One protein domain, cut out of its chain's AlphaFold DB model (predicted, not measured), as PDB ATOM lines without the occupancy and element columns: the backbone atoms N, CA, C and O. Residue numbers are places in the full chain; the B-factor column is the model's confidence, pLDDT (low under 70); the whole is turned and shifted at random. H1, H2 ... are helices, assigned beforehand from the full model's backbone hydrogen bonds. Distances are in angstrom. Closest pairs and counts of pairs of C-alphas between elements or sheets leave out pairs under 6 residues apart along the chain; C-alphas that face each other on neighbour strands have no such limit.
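AT A GLANCE: This is residues 161 to 182 and 192 to 221 of the 300 residues of the protein "APH domain-containing protein" of Diaporthe helianthi (UniProt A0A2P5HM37). Two long helices, H1 and H2, lie side by side and run opposite ways, their lines only 5 degrees from each other, and together they make the length of a rod. A short third helix, H3, turns across one end of this pair, near where H1 begins and H2 ends, and the cut in the chain is at the other end. The printed part has 52 residues with three named helices, in the order H1, H2, H3, and no named strand; the class is all helix. The whole is loose, with a radius of gyration of the C-alphas of 12.6 A, and spans 39 by 17 by 11 A.

HOW THE PARTS SIT: H1, residues 163 to 177, and H2, residues 193 to 211, touch at a shallow tilt of 5 degrees and run opposite ways. Their closest C-alphas are those of Asp 164 and Ser 211, 5.0 A apart. H3, residues 214 to 219, is close to H1 but not clearly touching it, the closest C-alphas being those of Phe 163 and Glu 217, 6.5 A apart; their lines are only just about perpendicular, at 70.2 degrees. H3 is also close to H2 but not clearly touching it, the closest C-alphas being those of Leu 210 and Ile 216, 6.6 A apart, and the two are about perpendicular at 74 degrees. Every O i to N i+4 pair is within hydrogen-bond range in H1 and H2; in H3 it is 0 of 2, beside 1 of 3 O i to N i+3 pairs.

IN THESE COORDINATES: H1 begins at C-alpha 163 (217.885, 183.369, 383.860) and is 21.1 A long from first to last C-alpha. H2, residues 193 to 211, is 26.6 A long, from C-alpha 193 (218.639, 158.131, 392.876). H3, residues 214 to 219, ends at C-alpha 219 (209.517, 187.281, 382.332), 9.4 A from its first C-alpha.

THE WHOLE: The two C-alphas farthest apart are those of Gln 181 and Lys 218, 39.4 A. Residues 183 to 191 are not printed, and C-alphas 182 and 192 are 5.7 A apart across this cut, in the link from H1 to H2. The link from H2 to H3 is tight. The mean pLDDT of the printed part is 72.5, and it is under 70 in residues 161 to 177 and 216 to 221.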
ATOM      1  N   SER A 161     221.130 188.980 387.610       52.31
ATOM      2  CA  SER A 161     221.545 187.617 387.294       52.31
ATOM      3  C   SER A 161     220.680 187.126 386.129       52.31
ATOM      4  O   SER A 161     219.457 187.239 386.148       52.31
ATOM      5  N   THR A 162     221.313 186.644 385.061       61.84
ATOM      6  CA  THR A 162     220.582 186.123 383.903       61.84
ATOM      7  C   THR A 162     219.812 184.861 384.302       61.84
ATOM      8  O   THR A 162     220.271 184.092 385.152       61.84
ATOM      9  N   PHE A 163     218.661 184.608 383.668       66.00
ATOM     10  CA  PHE A 163     217.885 183.369 383.860       66.00
ATOM     11  C   PHE A 163     218.743 182.109 383.683       66.00
ATOM     12  O   PHE A 163     218.522 181.092 384.331       66.00
ATOM     13  N   ASP A 164     219.771 182.207 382.847       65.06
ATOM     14  CA  ASP A 164     220.801 181.198 382.637       65.06
ATOM     15  C   ASP A 164     221.599 180.875 383.917       65.06
ATOM     16  O   ASP A 164     221.761 179.713 384.294       65.06
ATOM     17  N   LYS A 165     222.048 181.900 384.655       63.81
ATOM     18  CA  LYS A 165     222.737 181.727 385.944       63.81
ATOM     19  C   LYS A 165     221.793 181.164 387.007       63.81
ATOM     20  O   LYS A 165     222.189 180.271 387.751       63.81
ATOM     21  N   PHE A 166     220.554 181.650 387.048       64.06
ATOM     22  CA  PHE A 166     219.516 181.150 387.951       64.06
ATOM     23  C   PHE A 166     219.207 179.660 387.708       64.06
ATOM     24  O   PHE A 166     219.236 178.853 388.636       64.06
ATOM     25  N   SER A 167     219.014 179.283 386.445       64.25
ATOM     26  CA  SER A 167     218.729 177.911 386.017       64.25
ATOM     27  C   SER A 167     219.836 176.935 386.401       64.25
ATOM     28  O   SER A 167     219.556 175.863 386.937       64.25
ATOM     29  N   ARG A 168     221.104 177.317 386.192       65.19
ATOM     30  CA  ARG A 168     222.251 176.494 386.607       65.19
ATOM     31  C   ARG A 168     222.276 176.270 388.118       65.19
ATOM     32  O   ARG A 168     222.405 175.136 388.563       65.19
ATOM     33  N   VAL A 169     222.052 177.327 388.901       62.88
ATOM     34  CA  VAL A 169     222.009 177.231 390.369       62.88
ATOM     35  C   VAL A 169     220.858 176.338 390.849       62.88
ATOM     36  O   VAL A 169     221.044 175.567 391.791       62.88
ATOM     37  N   LEU A 170     219.685 176.385 390.206       62.22
ATOM     38  CA  LEU A 170     218.569 175.489 390.531       62.22
ATOM     39  C   LEU A 170     218.911 174.016 390.287       62.22
ATOM     40  O   LEU A 170     218.616 173.174 391.140       62.22
ATOM     41  N   VAL A 171     219.541 173.710 389.151       64.44
ATOM     42  CA  VAL A 171     219.971 172.349 388.801       64.44
ATOM     43  C   VAL A 171     221.013 171.849 389.798       64.44
ATOM     44  O   VAL A 171     220.831 170.773 390.367       64.44
ATOM     45  N   ASP A 172     222.041 172.647 390.092       63.75
ATOM     46  CA  ASP A 172     223.088 172.302 391.061       63.75
ATOM     47  C   ASP A 172     222.503 172.065 392.458       63.75
ATOM     48  O   ASP A 172     222.831 171.089 393.143       63.75
ATOM     49  N   ALA A 173     221.566 172.921 392.874       59.94
ATOM     50  CA  ALA A 173     220.847 172.752 394.126       59.94
ATOM     51  C   ALA A 173     220.003 171.467 394.119       59.94
ATOM     52  O   ALA A 173     219.951 170.766 395.130       59.94
ATOM     53  N   GLY A 174     219.349 171.128 393.007       61.03
ATOM     54  CA  GLY A 174     218.639 169.863 392.817       61.03
ATOM     55  C   GLY A 174     219.562 168.652 392.955       61.03
ATOM     56  O   GLY A 174     219.284 167.769 393.765       61.03
ATOM     57  N   ILE A 175     220.696 168.657 392.249       67.88
ATOM     58  CA  ILE A 175     221.709 167.591 392.284       67.88
ATOM     59  C   ILE A 175     222.234 167.404 393.709       67.88
ATOM     60  O   ILE A 175     222.291 166.283 394.207       67.88
ATOM     61  N   SER A 176     222.516 168.500 394.420       63.19
ATOM     62  CA  SER A 176     222.992 168.455 395.809       63.19
ATOM     63  C   SER A 176     222.002 167.813 396.799       63.19
ATOM     64  O   SER A 176     222.400 167.391 397.886       63.19
ATOM     65  N   ARG A 177     220.708 167.749 396.445       67.00
ATOM     66  CA  ARG A 177     219.640 167.148 397.262       67.00
ATOM     67  C   ARG A 177     219.425 165.667 396.962       67.00
ATOM     68  O   ARG A 177     218.726 165.002 397.732       67.00
ATOM     69  N   VAL A 178     219.994 165.145 395.876       74.50
ATOM     70  CA  VAL A 178     219.900 163.721 395.557       74.50
ATOM     71  C   VAL A 178     220.856 162.946 396.474       74.50
ATOM     72  O   VAL A 178     222.045 163.257 396.534       74.50
ATOM     73  N   PRO A 179     220.365 161.954 397.241       72.88
ATOM     74  CA  PRO A 179     221.228 161.158 398.104       72.88
ATOM     75  C   PRO A 179     222.170 160.284 397.267       72.88
ATOM     76  O   PRO A 179     221.830 159.873 396.166       72.88
ATOM     77  N   SER A 180     223.339 159.942 397.813       75.19
ATOM     78  CA  SER A 180     224.330 159.103 397.118       75.19
ATOM     79  C   SER A 180     223.881 157.655 396.903       75.19
ATOM     80  O   SER A 180     224.452 156.952 396.077       75.19
ATOM     81  N   GLN A 181     222.882 157.194 397.657       75.00
ATOM     82  CA  GLN A 181     222.279 155.869 397.528       75.00
ATOM     83  C   GLN A 181     220.780 155.963 397.796       75.00
ATOM     84  O   GLN A 181     220.341 156.786 398.605       75.00
ATOM     85  N   THR A 182     219.994 155.097 397.154       73.69
ATOM     86  CA  THR A 182     218.552 155.008 397.403       73.69
ATOM     87  C   THR A 182     218.315 154.479 398.828       73.69
ATOM     88  O   THR A 182     218.687 153.340 399.120       73.69
ATOM     89  N   SER A 192     214.035 156.398 392.419       81.88
ATOM     90  CA  SER A 192     215.430 156.039 392.698       81.88
ATOM     91  C   SER A 192     216.357 157.254 392.596       81.88
ATOM     92  O   SER A 192     215.966 158.326 392.122       81.88
ATOM     93  N   VAL A 193     217.591 157.118 393.077       81.50
ATOM     94  CA  VAL A 193     218.639 158.131 392.876       81.50
ATOM     95  C   VAL A 193     218.874 158.375 391.389       81.50
ATOM     96  O   VAL A 193     218.898 159.524 390.960       81.50
ATOM     97  N   GLU A 194     218.947 157.304 390.605       84.81
ATOM     98  CA  GLU A 194     219.184 157.338 389.162       84.81
ATOM     99  C   GLU A 194     218.074 158.110 388.442       84.81
ATOM    100  O   GLU A 194     218.368 159.013 387.667       84.81
ATOM    101  N   ALA A 195     216.806 157.846 388.779       82.06
ATOM    102  CA  ALA A 195     215.667 158.550 388.195       82.06
ATOM    103  C   ALA A 195     215.663 160.052 388.536       82.06
ATOM    104  O   ALA A 195     215.353 160.887 387.688       82.06
ATOM    105  N   ASN A 196     216.036 160.416 389.770       82.25
ATOM    106  CA  ASN A 196     216.152 161.822 390.167       82.25
ATOM    107  C   ASN A 196     217.305 162.524 389.427       82.25
ATOM    108  O   ASN A 196     217.138 163.652 388.962       82.25
ATOM    109  N   MET A 197     218.456 161.859 389.284       84.12
ATOM    110  CA  MET A 197     219.599 162.386 388.530       84.12
ATOM    111  C   MET A 197     219.283 162.542 387.043       84.12
ATOM    112  O   MET A 197     219.640 163.555 386.442       84.12
ATOM    113  N   GLU A 198     218.588 161.573 386.449       87.06
ATOM    114  CA  GLU A 198     218.147 161.638 385.058       87.06
ATOM    115  C   GLU A 198     217.178 162.804 384.837       87.06
ATOM    116  O   GLU A 198     217.364 163.591 383.908       87.06
ATOM    117  N   LEU A 199     216.189 162.975 385.721       84.12
ATOM    118  CA  LEU A 199     215.244 164.090 385.656       84.12
ATOM    119  C   LEU A 199     215.958 165.445 385.721       84.12
ATOM    120  O   LEU A 199     215.673 166.320 384.908       84.12
ATOM    121  N   LEU A 200     216.901 165.613 386.652       80.44
ATOM    122  CA  LEU A 200     217.673 166.851 386.792       80.44
ATOM    123  C   LEU A 200     218.552 167.119 385.567       80.44
ATOM    124  O   LEU A 200     218.605 168.250 385.093       80.44
ATOM    125  N   THR A 201     219.185 166.080 385.021       85.44
ATOM    126  CA  THR A 201     220.018 166.188 383.815       85.44
ATOM    127  C   THR A 201     219.182 166.601 382.604       85.44
ATOM    128  O   THR A 201     219.553 167.514 381.869       85.44
ATOM    129  N   ARG A 202     218.011 165.981 382.411       85.00
ATOM    130  CA  ARG A 202     217.084 166.350 381.331       85.00
ATOM    131  C   ARG A 202     216.497 167.747 381.539       85.00
ATOM    132  O   ARG A 202     216.392 168.510 380.583       85.00
ATOM    133  N   GLY A 203     216.154 168.092 382.779       78.75
ATOM    134  CA  GLY A 203     215.666 169.417 383.153       78.75
ATOM    135  C   GLY A 203     216.688 170.516 382.868       78.75
ATOM    136  O   GLY A 203     216.312 171.570 382.363       78.75
ATOM    137  N   ALA A 204     217.977 170.254 383.098       78.12
ATOM    138  CA  ALA A 204     219.053 171.197 382.806       78.12
ATOM    139  C   ALA A 204     219.100 171.590 381.322       78.12
ATOM    140  O   ALA A 204     219.176 172.775 381.013       78.12
ATOM    141  N   VAL A 205     218.968 170.615 380.415       86.06
ATOM    142  CA  VAL A 205     218.937 170.863 378.960       86.06
ATOM    143  C   VAL A 205     217.750 171.747 378.573       86.06
ATOM    144  O   VAL A 205     217.889 172.658 377.757       86.06
ATOM    145  N   VAL A 206     216.579 171.502 379.167       84.44
ATOM    146  CA  VAL A 206     215.374 172.305 378.905       84.44
ATOM    147  C   VAL A 206     215.541 173.729 379.435       84.44
ATOM    148  O   VAL A 206     215.261 174.680 378.712       84.44
ATOM    149  N   LEU A 207     216.024 173.893 380.669       76.62
ATOM    150  CA  LEU A 207     216.240 175.209 381.273       76.62
ATOM    151  C   LEU A 207     217.299 176.029 380.518       76.62
ATOM    152  O   LEU A 207     217.120 177.229 380.329       76.62
ATOM    153  N   GLU A 208     218.361 175.387 380.028       79.44
ATOM    154  CA  GLU A 208     219.375 176.016 379.171       79.44
ATOM    155  C   GLU A 208     218.804 176.427 377.804       79.44
ATOM    156  O   GLU A 208     219.130 177.489 377.277       79.44
ATOM    157  N   ALA A 209     217.923 175.616 377.214       84.12
ATOM    158  CA  ALA A 209     217.241 175.998 375.981       84.12
ATOM    159  C   ALA A 209     216.309 177.204 376.203       84.12
ATOM    160  O   ALA A 209     216.301 178.130 375.393       84.12
ATOM    161  N   LEU A 210     215.575 177.223 377.320       78.50
ATOM    162  CA  LEU A 210     214.705 178.337 377.708       78.50
ATOM    163  C   LEU A 210     215.498 179.616 378.001       78.50
ATOM    164  O   LEU A 210     215.029 180.703 377.671       78.50
ATOM    165  N   SER A 211     216.708 179.509 378.562       73.75
ATOM    166  CA  SER A 211     217.539 180.677 378.883       73.75
ATOM    167  C   SER A 211     218.053 181.446 377.676       73.75
ATOM    168  O   SER A 211     218.419 182.613 377.808       73.75
ATOM    169  N   ARG A 212     218.034 180.819 376.499       81.25
ATOM    170  CA  ARG A 212     218.427 181.432 375.228       81.25
ATOM    171  C   ARG A 212     217.277 182.149 374.523       81.25
ATOM    172  O   ARG A 212     217.533 182.835 373.537       81.25
ATOM    173  N   ASP A 213     216.033 181.987 374.979       81.00
ATOM    174  CA  ASP A 213     214.873 182.631 374.362       81.00
ATOM    175  C   ASP A 213     214.688 184.066 374.905       81.00
ATOM    176  O   ASP A 213     214.385 184.248 376.089       81.00
ATOM    177  N   PRO A 214     214.788 185.109 374.059       75.38
ATOM    178  CA  PRO A 214     214.642 186.503 374.490       75.38
ATOM    179  C   PRO A 214     213.263 186.840 375.081       75.38
ATOM    180  O   PRO A 214     213.101 187.842 375.781       75.38
ATOM    181  N   ARG A 215     212.231 186.037 374.790       74.19
ATOM    182  CA  ARG A 215     210.891 186.198 375.377       74.19
ATOM    183  C   ARG A 215     210.874 185.776 376.841       74.19
ATOM    184  O   ARG A 215     210.150 186.379 377.628       74.19
ATOM    185  N   ILE A 216     211.682 184.778 377.193       69.38
ATOM    186  CA  ILE A 216     211.818 184.265 378.555       69.38
ATOM    187  C   ILE A 216     212.562 185.281 379.414       69.38
ATOM    188  O   ILE A 216     212.077 185.634 380.481       69.38
ATOM    189  N   GLU A 217     213.636 185.882 378.899       64.75
ATOM    190  CA  GLU A 217     214.423 186.895 379.615       64.75
ATOM    191  C   GLU A 217     213.572 188.031 380.225       64.75
ATOM    192  O   GLU A 217     213.811 188.464 381.357       64.75
ATOM    193  N   LYS A 218     212.525 188.471 379.514       62.41
ATOM    194  CA  LYS A 218     211.609 189.526 379.980       62.41
ATOM    195  C   LYS A 218     210.762 189.109 381.183       62.41
ATOM    196  O   LYS A 218     210.525 189.933 382.062       62.41
ATOM    197  N   VAL A 219     210.327 187.850 381.235       57.50
ATOM    198  CA  VAL A 219     209.517 187.281 382.332       57.50
ATOM    199  C   VAL A 219     210.366 186.558 383.380       57.50
ATOM    200  O   VAL A 219     209.849 186.091 384.392       57.50
ATOM    201  N   SER A 220     211.681 186.508 383.165       59.06
ATOM    202  CA  SER A 220     212.641 185.890 384.070       59.06
ATOM    203  C   SER A 220     213.162 186.826 385.167       59.06
ATOM    204  O   SER A 220     214.137 186.502 385.846       59.06
ATOM    205  N   ALA A 221     212.554 188.005 385.325       58.38
ATOM    206  CA  ALA A 221     212.886 188.915 386.411       58.38
ATOM    207  C   ALA A 221     212.691 188.204 387.763       58.38
ATOM    208  O   ALA A 221     211.651 187.566 387.938       58.38
TER     209      ALA A 221